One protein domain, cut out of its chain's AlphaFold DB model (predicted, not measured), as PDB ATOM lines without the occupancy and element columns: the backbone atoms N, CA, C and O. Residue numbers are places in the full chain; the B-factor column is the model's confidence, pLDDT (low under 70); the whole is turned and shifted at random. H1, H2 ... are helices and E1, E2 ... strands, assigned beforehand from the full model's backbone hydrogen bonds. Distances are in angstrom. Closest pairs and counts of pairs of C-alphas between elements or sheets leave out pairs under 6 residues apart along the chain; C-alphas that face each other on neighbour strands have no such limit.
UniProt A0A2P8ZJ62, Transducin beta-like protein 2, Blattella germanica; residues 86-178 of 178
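What this domain is: This is residues 86 to 178 of the 178 residues of the protein "Transducin beta-like protein 2" of Blattella germanica (UniProt A0A2P8ZJ62). Look for a small four-stranded antiparallel sheet with a helical hairpin over one face: the first part of H1, residues 134 to 140, packs on the sheet, the rest of H1 runs on past it, and H2 folds back along H1 on the side away from the sheet. The sheet's other face is bare, a long loop swings out beyond the other end of the sheet, and residues 150 to 155, at the turn of the helical hairpin, stick out. The 93 printed residues hold four named strands and then two named helices, in the order E1 E2 E3 E4 H1 H2, with the sheet in the order E1 - E2 - E3 - E4. The class is mixed, helices and strands; the whole is loose, with a radius of gyration of the C-alphas of 15.9 A, and elongated, spanning 52 by 27 by 19 A.

How they stand to each other: Start at E1, residues 86 to 89, an edge strand; it forms a hairpin with E2, residues 95 to 100, where N 88 and O 97 are 2.9 A apart, within hydrogen-bond range. E2 forms the next hairpin with E3, residues 103 to 108, with N 98 and O 105 at 2.8 A. E3 forms a third with E4, residues 114 to 118, the other edge strand, with N 106 and O 116 at 2.8 A. These four strands are a meander, each the antiparallel neighbour of the one before. Next comes H1, residues 134 to 148, on one face of the sheet in two layers, helix and sheet; its height over the sheet is 9.8 A. It lies over E3 and runs along the strands, at 6 degrees to E3 on the local plane; their closest C-alphas, of Ser 108 and Ala 139, are 6.6 A apart. H2, residues 154 to 176, forms a helical hairpin with H1: they touch, closest at the C-alphas of Ile 141 and Val 164, 5.7 A apart, with a shallow tilt of 22 degrees, opposite ways. H2 is not on the sheet and is apart from E1, E2, E3 and E4. In H1 and H2 every O i to N i+4 pair is within hydrogen-bond range.

Where its parts are: Find C-alpha 86 at (103.509, 155.718, 130.777), where E1 begins; it runs 10.4 A. E2 measures 16.4 A, E3 16.9 A and E4 11.2 A. At C-alpha 134, (96.187, 171.853, 120.005), H1 begins and runs 21.1 A. H2 runs 33.2 A to C-alpha 176 at (94.896, 175.264, 107.971).

The domain as a whole: The two C-alphas farthest apart, of Cys 124 and Ser 154, are 52.1 A apart. The printed part has no cut. The link from E4 to H1, residues 119 to 133, is long. Mean pLDDT of the printed part is 72.9; 38 residues are under 70, among them 86 to 95 and 120 to 133.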
ATOM      1  N   HIS A  86     103.268 154.630 129.828       54.94
ATOM      2  CA  HIS A  86     103.509 155.718 130.777       54.94
ATOM      3  C   HIS A  86     102.448 156.798 130.597       54.94
ATOM      4  O   HIS A  86     102.059 157.124 129.480       54.94
ATOM      5  N   VAL A  87     101.975 157.364 131.706       62.41
ATOM      6  CA  VAL A  87     100.915 158.374 131.697       62.41
ATOM      7  C   VAL A  87     101.435 159.646 132.347       62.41
ATOM      8  O   VAL A  87     101.956 159.602 133.462       62.41
ATOM      9  N   VAL A  88     101.273 160.776 131.664       61.03
ATOM     10  CA  VAL A  88     101.588 162.105 132.200       61.03
ATOM     11  C   VAL A  88     100.363 163.004 132.070       61.03
ATOM     12  O   VAL A  88      99.604 162.902 131.109       61.03
ATOM     13  N   MET A  89     100.146 163.875 133.050       57.34
ATOM     14  CA  MET A  89      99.036 164.828 133.056       57.34
ATOM     15  C   MET A  89      99.590 166.243 132.927       57.34
ATOM     16  O   MET A  89     100.656 166.547 133.469       57.34
ATOM     17  N   SER A  90      98.880 167.107 132.209       62.38
ATOM     18  CA  SER A  90      99.230 168.519 132.119       62.38
ATOM     19  C   SER A  90      99.097 169.203 133.494       62.38
ATOM     20  O   SER A  90      98.228 168.826 134.281       62.38
ATOM     21  N   PRO A  91      99.899 170.240 133.807       56.50
ATOM     22  CA  PRO A  91      99.830 170.931 135.101       56.50
ATOM     23  C   PRO A  91      98.451 171.524 135.432       56.50
ATOM     24  O   PRO A  91      98.097 171.653 136.599       56.50
ATOM     25  N   ASN A  92      97.666 171.870 134.407       55.22
ATOM     26  CA  ASN A  92      96.292 172.359 134.552       55.22
ATOM     27  C   ASN A  92      95.246 171.235 134.717       55.22
ATOM     28  O   ASN A  92      94.077 171.533 134.935       55.22
ATOM     29  N   GLY A  93      95.641 169.961 134.612       62.31
ATOM     30  CA  GLY A  93      94.763 168.800 134.777       62.31
ATOM     31  C   GLY A  93      93.756 168.580 133.645       62.31
ATOM     32  O   GLY A  93      92.871 167.743 133.779       62.31
ATOM     33  N   GLU A  94      93.863 169.327 132.545       66.81
ATOM     34  CA  GLU A  94      92.885 169.301 131.451       66.81
ATOM     35  C   GLU A  94      93.210 168.253 130.374       66.81
ATOM     36  O   GLU A  94      92.307 167.799 129.670       66.81
ATOM     37  N   VAL A  95      94.476 167.834 130.265       67.25
ATOM     38  CA  VAL A  95      94.961 166.900 129.241       67.25
ATOM     39  C   VAL A  95      95.786 165.791 129.881       67.25
ATOM     40  O   VAL A  95      96.621 166.030 130.757       67.25
ATOM     41  N   VAL A  96      95.583 164.565 129.412       70.25
ATOM     42  CA  VAL A  96      96.403 163.404 129.763       70.25
ATOM     43  C   VAL A  96      97.058 162.860 128.507       70.25
ATOM     44  O   VAL A  96      96.415 162.718 127.472       70.25
ATOM     45  N   VAL A  97      98.342 162.537 128.609       70.69
ATOM     46  CA  VAL A  97      99.094 161.875 127.548       70.69
ATOM     47  C   VAL A  97      99.445 160.474 128.006       70.69
ATOM     48  O   VAL A  97      99.974 160.284 129.102       70.69
ATOM     49  N   VAL A  98      99.160 159.499 127.154       72.81
ATOM     50  CA  VAL A  98      99.504 158.096 127.361       72.81
ATOM     51  C   VAL A  98     100.516 157.691 126.302       72.81
ATOM     52  O   VAL A  98     100.228 157.772 125.109       72.81
ATOM     53  N   SER A  99     101.696 157.245 126.720       68.69
ATOM     54  CA  SER A  99     102.655 156.590 125.838       68.69
ATOM     55  C   SER A  99     102.397 155.097 125.805       68.69
ATOM     56  O   SER A  99     102.167 154.487 126.839       68.69
ATOM     57  N   SER A 100     102.424 154.504 124.619       69.56
ATOM     58  CA  SER A 100     102.306 153.063 124.418       69.56
ATOM     59  C   SER A 100     103.220 152.665 123.263       69.56
ATOM     60  O   SER A 100     102.957 152.997 122.104       69.56
ATOM     61  N   GLY A 101     104.323 151.982 123.575       72.25
ATOM     62  CA  GLY A 101     105.363 151.660 122.593       72.25
ATOM     63  C   GLY A 101     105.985 152.923 121.983       72.25
ATOM     64  O   GLY A 101     106.501 153.771 122.704       72.25
ATOM     65  N   SER A 102     105.918 153.056 120.656       72.62
ATOM     66  CA  SER A 102     106.403 154.222 119.896       72.62
ATOM     67  C   SER A 102     105.335 155.297 119.662       72.62
ATOM     68  O   SER A 102     105.524 156.183 118.826       72.62
ATOM     69  N   SER A 103     104.192 155.214 120.352       75.06
ATOM     70  CA  SER A 103     103.053 156.106 120.120       75.06
ATOM     71  C   SER A 103     102.657 156.879 121.378       75.06
ATOM     72  O   SER A 103     102.711 156.344 122.484       75.06
ATOM     73  N   LEU A 104     102.241 158.135 121.209       79.19
ATOM     74  CA  LEU A 104     101.660 158.995 122.241       79.19
ATOM     75  C   LEU A 104     100.210 159.312 121.883       79.19
ATOM     76  O   LEU A 104      99.947 159.878 120.827       79.19
ATOM     77  N   ALA A 105      99.274 159.006 122.771       74.31
ATOM     78  CA  ALA A 105      97.872 159.384 122.648       74.31
ATOM     79  C   ALA A 105      97.540 160.522 123.621       74.31
ATOM     80  O   ALA A 105      97.912 160.466 124.793       74.31
ATOM     81  N   PHE A 106      96.834 161.540 123.134       78.94
ATOM     82  CA  PHE A 106      96.361 162.684 123.910       78.94
ATOM     83  C   PHE A 106      94.871 162.530 124.182       78.94
ATOM     84  O   PHE A 106      94.084 162.306 123.262       78.94
ATOM     85  N   TYR A 107      94.494 162.699 125.442       71.19
ATOM     86  CA  TYR A 107      93.127 162.578 125.917       71.19
ATOM     87  C   TYR A 107      92.692 163.850 126.636       71.19
ATOM     88  O   TYR A 107      93.418 164.371 127.491       71.19
ATOM     89  N   SER A 108      91.480 164.304 126.334       67.88
ATOM     90  CA  SER A 108      90.800 165.346 127.100       67.88
ATOM     91  C   SER A 108      90.282 164.762 128.413       67.88
ATOM     92  O   SER A 108      89.544 163.777 128.425       67.88
ATOM     93  N   VAL A 109      90.638 165.372 129.546       63.94
ATOM     94  CA  VAL A 109      90.211 164.886 130.874       63.94
ATOM     95  C   VAL A 109      88.724 165.151 131.126       63.94
ATOM     96  O   VAL A 109      88.082 164.385 131.848       63.94
ATOM     97  N   GLN A 110      88.169 166.212 130.527       59.38
ATOM     98  CA  GLN A 110      86.755 166.569 130.679       59.38
ATOM     99  C   GLN A 110      85.831 165.635 129.901       59.38
ATOM    100  O   GLN A 110      84.830 165.188 130.458       59.38
ATOM    101  N   THR A 111      86.145 165.362 128.633       57.62
ATOM    102  CA  THR A 111      85.260 164.575 127.759       57.62
ATOM    103  C   THR A 111      85.631 163.096 127.730       57.62
ATOM    104  O   THR A 111      84.756 162.255 127.561       57.62
ATOM    105  N   GLY A 112      86.900 162.758 127.978       59.56
ATOM    106  CA  GLY A 112      87.416 161.393 127.860       59.56
ATOM    107  C   GLY A 112      87.738 160.979 126.422       59.56
ATOM    108  O   GLY A 112      88.151 159.841 126.208       59.56
ATOM    109  N   ASP A 113      87.580 161.884 125.456       63.72
ATOM    110  CA  ASP A 113      87.847 161.613 124.046       63.72
ATOM    111  C   ASP A 113      89.348 161.614 123.739       63.72
ATOM    112  O   ASP A 113      90.134 162.343 124.359       63.72
ATOM    113  N   CYS A 114      89.744 160.810 122.747       69.00
ATOM    114  CA  CYS A 114      91.082 160.863 122.174       69.00
ATOM    115  C   CYS A 114      91.170 162.016 121.163       69.00
ATOM    116  O   CYS A 114      90.586 161.980 120.083       69.00
ATOM    117  N   ASP A 115      91.928 163.052 121.509       71.25
ATOM    118  CA  ASP A 115      92.095 164.230 120.652       71.25
ATOM    119  C   ASP A 115      93.123 164.004 119.539       71.25
ATOM    120  O   ASP A 115      93.088 164.662 118.497       71.25
ATOM    121  N   GLY A 116      94.059 163.077 119.744       72.56
ATOM    122  CA  GLY A 116      95.043 162.740 118.729       72.56
ATOM    123  C   GLY A 116      96.026 161.674 119.173       72.56
ATOM    124  O   GLY A 116      96.313 161.518 120.359       72.56
ATOM    125  N   VAL A 117      96.567 160.957 118.193       77.62
ATOM    126  CA  VAL A 117      97.622 159.965 118.393       77.62
ATOM    127  C   VAL A 117      98.811 160.340 117.519       77.62
ATOM    128  O   VAL A 117      98.674 160.570 116.317       77.62
ATOM    129  N   ILE A 118      99.982 160.421 118.135       74.94
ATOM    130  CA  ILE A 118     101.266 160.596 117.470       74.94
ATOM    131  C   ILE A 118     101.934 159.231 117.441       74.94
ATOM    132  O   ILE A 118     102.255 158.683 118.487       74.94
ATOM    133  N   ASN A 119     102.152 158.694 116.246       76.25
ATOM    134  CA  ASN A 119     102.829 157.415 116.052       76.25
ATOM    135  C   ASN A 119     104.305 157.632 115.687       76.25
ATOM    136  O   ASN A 119     104.686 158.722 115.253       76.25
ATOM    137  N   ASN A 120     105.105 156.566 115.768       68.00
ATOM    138  CA  ASN A 120     106.484 156.519 115.265       68.00
ATOM    139  C   ASN A 120     107.439 157.528 115.921       68.00
ATOM    140  O   ASN A 120     108.305 158.106 115.265       68.00
ATOM    141  N   ILE A 121     107.299 157.732 117.230       69.31
ATOM    142  CA  ILE A 121     108.258 158.495 118.021       69.31
ATOM    143  C   ILE A 121     109.420 157.561 118.350       69.31
ATOM    144  O   ILE A 121     109.306 156.670 119.192       69.31
ATOM    145  N   PHE A 122     110.537 157.759 117.658       63.19
ATOM    146  CA  PHE A 122     111.780 157.034 117.889       63.19
ATOM    147  C   PHE A 122     112.838 157.998 118.417       63.19
ATOM    148  O   PHE A 122     112.981 159.109 117.911       63.19
ATOM    149  N   SER A 123     113.636 157.557 119.393       54.97
ATOM    150  CA  SER A 123     114.726 158.362 119.974       54.97
ATOM    151  C   SER A 123     115.838 158.724 118.971       54.97
ATOM    152  O   SER A 123     116.730 159.491 119.315       54.97
ATOM    153  N   CYS A 124     115.800 158.166 117.755       55.53
ATOM    154  CA  CYS A 124     116.785 158.367 116.691       55.53
ATOM    155  C   CYS A 124     116.184 159.062 115.449       55.53
ATOM    156  O   CYS A 124     116.756 158.980 114.364       55.53
ATOM    157  N   ASP A 125     115.005 159.700 115.555       56.97
ATOM    158  CA  ASP A 125     114.461 160.459 114.420       56.97
ATOM    159  C   ASP A 125     115.417 161.617 114.077       56.97
ATOM    160  O   ASP A 125     115.789 162.419 114.934       56.97
ATOM    161  N   LYS A 126     115.835 161.692 112.808       62.81
ATOM    162  CA  LYS A 126     116.709 162.759 112.293       62.81
ATOM    163  C   LYS A 126     115.962 164.097 112.182       62.81
ATOM    164  O   LYS A 126     116.588 165.134 111.973       62.81
ATOM    165  N   HIS A 127     114.632 164.078 112.307       55.97
ATOM    166  CA  HIS A 127     113.777 165.253 112.192       55.97
ATOM    167  C   HIS A 127     113.321 165.758 113.562       55.97
ATOM    168  O   HIS A 127     112.710 165.033 114.346       55.97
ATOM    169  N   VAL A 128     113.537 167.052 113.811       60.69
ATOM    170  CA  VAL A 128     112.881 167.758 114.914       60.69
ATOM    171  C   VAL A 128     111.431 167.998 114.517       60.69
ATOM    172  O   VAL A 128     111.141 168.759 113.595       60.69
ATOM    173  N   ARG A 129     110.507 167.342 115.214       63.19
ATOM    174  CA  ARG A 129     109.072 167.569 115.040       63.19
ATOM    175  C   ARG A 129     108.632 168.667 116.004       63.19
ATOM    176  O   ARG A 129     108.721 168.497 117.218       63.19
ATOM    177  N   ILE A 130     108.182 169.799 115.464       60.72
ATOM    178  CA  ILE A 130     107.578 170.883 116.247       60.72
ATOM    179  C   ILE A 130     106.091 170.573 116.401       60.72
ATOM    180  O   ILE A 130     105.393 170.339 115.415       60.72
ATOM    181  N   PHE A 131     105.607 170.567 117.643       65.31
ATOM    182  CA  PHE A 131     104.214 170.273 117.958       65.31
ATOM    183  C   PHE A 131     103.536 171.500 118.551       65.31
ATOM    184  O   PHE A 131     104.033 172.109 119.499       65.31
ATOM    185  N   HIS A 132     102.359 171.826 118.032       67.06
ATOM    186  CA  HIS A 132     101.473 172.791 118.664       67.06
ATOM    187  C   HIS A 132     100.552 172.051 119.643       67.06
ATOM    188  O   HIS A 132      99.981 171.019 119.294       67.06
ATOM    189  N   ASN A 133     100.400 172.566 120.870       69.75
ATOM    190  CA  ASN A 133      99.548 171.987 121.919       69.75
ATOM    191  C   ASN A 133      98.045 172.199 121.629       69.75
ATOM    192  O   ASN A 133      97.332 172.841 122.396       69.75
ATOM    193  N   VAL A 134      97.567 171.691 120.491       75.88
ATOM    194  CA  VAL A 134      96.187 171.853 120.005       75.88
ATOM    195  C   VAL A 134      95.180 171.342 121.038       75.88
ATOM    196  O   VAL A 134      94.177 172.000 121.308       75.88
ATOM    197  N   THR A 135      95.474 170.200 121.660       70.00
ATOM    198  CA  THR A 135      94.635 169.588 122.693       70.00
ATOM    199  C   THR A 135      94.512 170.466 123.936       70.00
ATOM    200  O   THR A 135      93.406 170.678 124.432       70.00
ATOM    201  N   GLY A 136      95.620 171.046 124.410       73.38
ATOM    202  CA  GLY A 136      95.602 171.982 125.531       73.38
ATOM    203  C   GLY A 136      94.750 173.214 125.239       73.38
ATOM    204  O   GLY A 136      93.905 173.565 126.056       73.38
ATOM    205  N   TYR A 137      94.892 173.814 124.053       76.81
ATOM    206  CA  TYR A 137      94.074 174.969 123.664       76.81
ATOM    207  C   TYR A 137      92.575 174.643 123.640       76.81
ATOM    208  O   TYR A 137      91.780 175.398 124.198       76.81
ATOM    209  N   LYS A 138      92.179 173.497 123.071       79.62
ATOM    210  CA  LYS A 138      90.772 173.058 123.060       79.62
ATOM    211  C   LYS A 138      90.215 172.857 124.470       79.62
ATOM    212  O   LYS A 138      89.113 173.323 124.766       79.62
ATOM    213  N   ALA A 139      90.975 172.197 125.341       73.19
ATOM    214  CA  ALA A 139      90.544 171.935 126.708       73.19
ATOM    215  C   ALA A 139      90.425 173.234 127.529       73.19
ATOM    216  O   ALA A 139      89.440 173.433 128.244       73.19
ATOM    217  N   THR A 140      91.347 174.178 127.323       78.88
ATOM    218  CA  THR A 140      91.298 175.505 127.950       78.88
ATOM    219  C   THR A 140      90.120 176.338 127.446       78.88
ATOM    220  O   THR A 140      89.459 177.001 128.248       78.88
ATOM    221  N   ILE A 141      89.786 176.273 126.151       83.62
ATOM    222  CA  ILE A 141      88.578 176.911 125.601       83.62
ATOM    223  C   ILE A 141      87.319 176.325 126.251       83.62
ATOM    224  O   ILE A 141      86.462 177.082 126.712       83.62
ATOM    225  N   ALA A 142      87.211 174.996 126.350       79.62
ATOM    226  CA  ALA A 142      86.067 174.331 126.978       79.62
ATOM    227  C   ALA A 142      85.909 174.728 128.460       79.62
ATOM    228  O   ALA A 142      84.823 175.119 128.897       79.62
ATOM    229  N   SER A 143      87.012 174.718 129.209       75.31
ATOM    230  CA  SER A 143      87.088 175.139 130.613       75.31
ATOM    231  C   SER A 143      86.707 176.612 130.810       75.31
ATOM    232  O   SER A 143      85.931 176.950 131.708       75.31
ATOM    233  N   THR A 144      87.176 177.502 129.932       82.31
ATOM    234  CA  THR A 144      86.874 178.944 129.990       82.31
ATOM    235  C   THR A 144      85.418 179.227 129.621       82.31
ATOM    236  O   THR A 144      84.743 179.985 130.318       82.31
ATOM    237  N   ARG A 145      84.875 178.545 128.605       83.44
ATOM    238  CA  ARG A 145      83.446 178.602 128.253       83.44
ATOM    239  C   ARG A 145      82.549 178.092 129.385       83.44
ATOM    240  O   ARG A 145      81.485 178.660 129.616       83.44
ATOM    241  N   ALA A 146      82.968 177.062 130.122       78.94
ATOM    242  CA  ALA A 146      82.239 176.595 131.300       78.94
ATOM    243  C   ALA A 146      82.220 177.651 132.421       78.94
ATOM    244  O   ALA A 146      81.179 177.860 133.043       78.94
ATOM    245  N   LYS A 147      83.333 178.368 132.634       80.38
ATOM    246  CA  LYS A 147      83.416 179.482 133.597       80.38
ATOM    247  C   LYS A 147      82.568 180.684 133.177       80.38
ATOM    248  O   LYS A 147      81.911 181.271 134.026       80.38
ATOM    249  N   LEU A 148      82.493 180.991 131.880       78.31
ATOM    250  CA  LEU A 148      81.640 182.055 131.327       78.31
ATOM    251  C   LEU A 148      80.139 181.856 131.591       78.31
ATOM    252  O   LEU A 148      79.378 182.820 131.557       78.31
ATOM    253  N   ARG A 149      79.700 180.620 131.863       75.56
ATOM    254  CA  ARG A 149      78.311 180.307 132.240       75.56
ATOM    255  C   ARG A 149      77.998 180.612 133.709       75.56
ATOM    256  O   ARG A 149      76.837 180.533 134.101       75.56
ATOM    257  N   GLN A 150      79.003 180.925 134.524       80.12
ATOM    258  CA  GLN A 150      78.824 181.318 135.922       80.12
ATOM    259  C   GLN A 150      78.589 182.832 136.036       80.12
ATOM    260  O   GLN A 150      78.886 183.593 135.116       80.12
ATOM    261  N   SER A 151      78.047 183.278 137.173       67.25
ATOM    262  CA  SER A 151      77.824 184.704 137.449       67.25
ATOM    263  C   SER A 151      79.161 185.445 137.565       67.25
ATOM    264  O   SER A 151      79.801 185.416 138.614       67.25
ATOM    265  N   LEU A 152      79.568 186.114 136.486       75.25
ATOM    266  CA  LEU A 152      80.777 186.934 136.382       75.25
ATOM    267  C   LEU A 152      80.399 188.398 136.129       75.25
ATOM    268  O   LEU A 152      79.343 188.681 135.560       75.25
ATOM    269  N   SER A 153      81.267 189.335 136.522       84.31
ATOM    270  CA  SER A 153      81.074 190.745 136.163       84.31
ATOM    271  C   SER A 153      81.216 190.950 134.649       84.31
ATOM    272  O   SER A 153      81.887 190.169 133.967       84.31
ATOM    273  N   SER A 154      80.618 192.019 134.114       82.88
ATOM    274  CA  SER A 154      80.688 192.351 132.681       82.88
ATOM    275  C   SER A 154      82.131 192.413 132.165       82.88
ATOM    276  O   SER A 154      82.441 191.803 131.145       82.88
ATOM    277  N   ALA A 155      83.034 193.039 132.923       85.94
ATOM    278  CA  ALA A 155      84.451 193.148 132.572       85.94
ATOM    279  C   ALA A 155      85.200 191.798 132.610       85.94
ATOM    280  O   ALA A 155      86.074 191.540 131.782       85.94
ATOM    281  N   GLN A 156      84.872 190.907 133.557       83.19
ATOM    282  CA  GLN A 156      85.466 189.563 133.617       83.19
ATOM    283  C   GLN A 156      85.017 188.699 132.438       83.19
ATOM    284  O   GLN A 156      85.821 187.957 131.871       83.19
ATOM    285  N   LYS A 157      83.739 188.822 132.070       86.38
ATOM    286  CA  LYS A 157      83.140 188.121 130.941       86.38
ATOM    287  C   LYS A 157      83.788 188.549 129.623       86.38
ATOM    288  O   LYS A 157      84.275 187.695 128.890       86.38
ATOM    289  N   GLU A 158      83.892 189.852 129.382       88.38
ATOM    290  CA  GLU A 158      84.490 190.405 128.162       88.38
ATOM    291  C   GLU A 158      85.954 189.968 127.981       88.38
ATOM    292  O   GLU A 158      86.345 189.515 126.902       88.38
ATOM    293  N   ARG A 159      86.745 189.994 129.065       88.06
ATOM    294  CA  ARG A 159      88.147 189.548 129.041       88.06
ATOM    295  C   ARG A 159      88.285 188.058 128.712       88.06
ATOM    296  O   ARG A 159      89.147 187.686 127.920       88.06
ATOM    297  N   MET A 160      87.466 187.199 129.320       84.62
ATOM    298  CA  MET A 160      87.506 185.755 129.051       84.62
ATOM    299  C   MET A 160      86.990 185.419 127.648       84.62
ATOM    300  O   MET A 160      87.538 184.537 126.992       84.62
ATOM    301  N   GLU A 161      85.976 186.132 127.157       88.50
ATOM    302  CA  GLU A 161      85.489 185.972 125.784       88.50
ATOM    303  C   GLU A 161      86.547 186.377 124.755       88.50
ATOM    304  O   GLU A 161      86.703 185.692 123.746       88.50
ATOM    305  N   GLN A 162      87.314 187.440 125.016       91.44
ATOM    306  CA  GLN A 162      88.445 187.808 124.165       91.44
ATOM    307  C   GLN A 162      89.509 186.702 124.129       91.44
ATOM    308  O   GLN A 162      89.932 186.309 123.045       91.44
ATOM    309  N   GLN A 163      89.871 186.139 125.287       86.81
ATOM    310  CA  GLN A 163      90.829 185.029 125.360       86.81
ATOM    311  C   GLN A 163      90.356 183.788 124.594       86.81
ATOM    312  O   GLN A 163      91.158 183.122 123.943       86.81
ATOM    313  N   VAL A 164      89.057 183.480 124.646       89.75
ATOM    314  CA  VAL A 164      88.472 182.371 123.882       89.75
ATOM    315  C   VAL A 164      88.556 182.640 122.378       89.75
ATOM    316  O   VAL A 164      88.997 181.762 121.642       89.75
ATOM    317  N   ARG A 165      88.206 183.852 121.925       90.38
ATOM    318  CA  ARG A 165      88.283 184.225 120.503       90.38
ATOM    319  C   ARG A 165      89.708 184.138 119.957       90.38
ATOM    320  O   ARG A 165      89.910 183.590 118.881       90.38
ATOM    321  N   GLU A 166      90.692 184.647 120.696       89.38
ATOM    322  CA  GLU A 166      92.107 184.591 120.299       89.38
ATOM    323  C   GLU A 166      92.636 183.148 120.243       89.38
ATOM    324  O   GLU A 166      93.380 182.784 119.332       89.38
ATOM    325  N   ALA A 167      92.222 182.294 121.184       83.75
ATOM    326  CA  ALA A 167      92.592 180.882 121.168       83.75
ATOM    327  C   ALA A 167      91.942 180.119 119.996       83.75
ATOM    328  O   ALA A 167      92.572 179.233 119.416       83.75
ATOM    329  N   GLU A 168      90.707 180.462 119.620       88.19
ATOM    330  CA  GLU A 168      89.997 179.866 118.481       88.19
ATOM    331  C   GLU A 168      90.634 180.249 117.141       88.19
ATOM    332  O   GLU A 168      90.912 179.367 116.327       88.19
ATOM    333  N   THR A 169      90.962 181.527 116.931       88.56
ATOM    334  CA  THR A 169      91.632 181.978 115.698       88.56
ATOM    335  C   THR A 169      93.028 181.371 115.550       88.56
ATOM    336  O   THR A 169      93.429 180.972 114.451       88.56
ATOM    337  N   PHE A 170      93.762 181.227 116.657       84.81
ATOM    338  CA  PHE A 170      95.053 180.543 116.669       84.81
ATOM    339  C   PHE A 170      94.918 179.063 116.281       84.81
ATOM    340  O   PHE A 170      95.687 178.566 115.453       84.81
ATOM    341  N   LEU A 171      93.911 178.369 116.822       83.75
ATOM    342  CA  LEU A 171      93.627 176.978 116.468       83.75
ATOM    343  C   LEU A 171      93.282 176.819 114.986       83.75
ATOM    344  O   LEU A 171      93.855 175.942 114.340       83.75
ATOM    345  N   GLU A 172      92.415 177.678 114.443       85.56
ATOM    346  CA  GLU A 172      92.050 177.662 113.021       85.56
ATOM    347  C   GLU A 172      93.275 177.825 112.113       85.56
ATOM    348  O   GLU A 172      93.417 177.103 111.120       85.56
ATOM    349  N   THR A 173      94.184 178.730 112.486       86.38
ATOM    350  CA  THR A 173      95.432 178.993 111.755       86.38
ATOM    351  C   THR A 173      96.321 177.749 111.710       86.38
ATOM    352  O   THR A 173      96.784 177.350 110.640       86.38
ATOM    353  N   ILE A 174      96.505 177.070 112.845       79.19
ATOM    354  CA  ILE A 174      97.316 175.846 112.913       79.19
ATOM    355  C   ILE A 174      96.676 174.703 112.118       79.19
ATOM    356  O   ILE A 174      97.385 173.974 111.428       79.19
ATOM    357  N   THR A 175      95.350 174.539 112.168       69.31
ATOM    358  CA  THR A 175      94.671 173.481 111.399       69.31
ATOM    359  C   THR A 175      94.697 173.698 109.889       69.31
ATOM    360  O   THR A 175      94.683 172.712 109.163       69.31
ATOM    361  N   LYS A 176      94.767 174.947 109.408       69.19
ATOM    362  CA  LYS A 176      94.896 175.264 107.971       69.19
ATOM    363  C   LYS A 176      96.305 175.054 107.414       69.19
ATOM    364  O   LYS A 176      96.464 174.999 106.201       69.19
ATOM    365  N   THR A 177      97.313 174.968 108.279       56.31
ATOM    366  CA  THR A 177      98.729 174.870 107.879       56.31
ATOM    367  C   THR A 177      99.199 173.408 107.774       56.31
ATOM    368  O   THR A 177     100.392 173.140 107.647       56.31
ATOM    369  N   ARG A 178      98.273 172.449 107.854       48.84
ATOM    370  CA  ARG A 178      98.530 171.006 107.836       48.84
ATOM    371  C   ARG A 178      98.018 170.381 106.547       48.84
ATOM    372  O   ARG A 178      98.697 169.444 106.078       48.84
TER     373      ARG A 178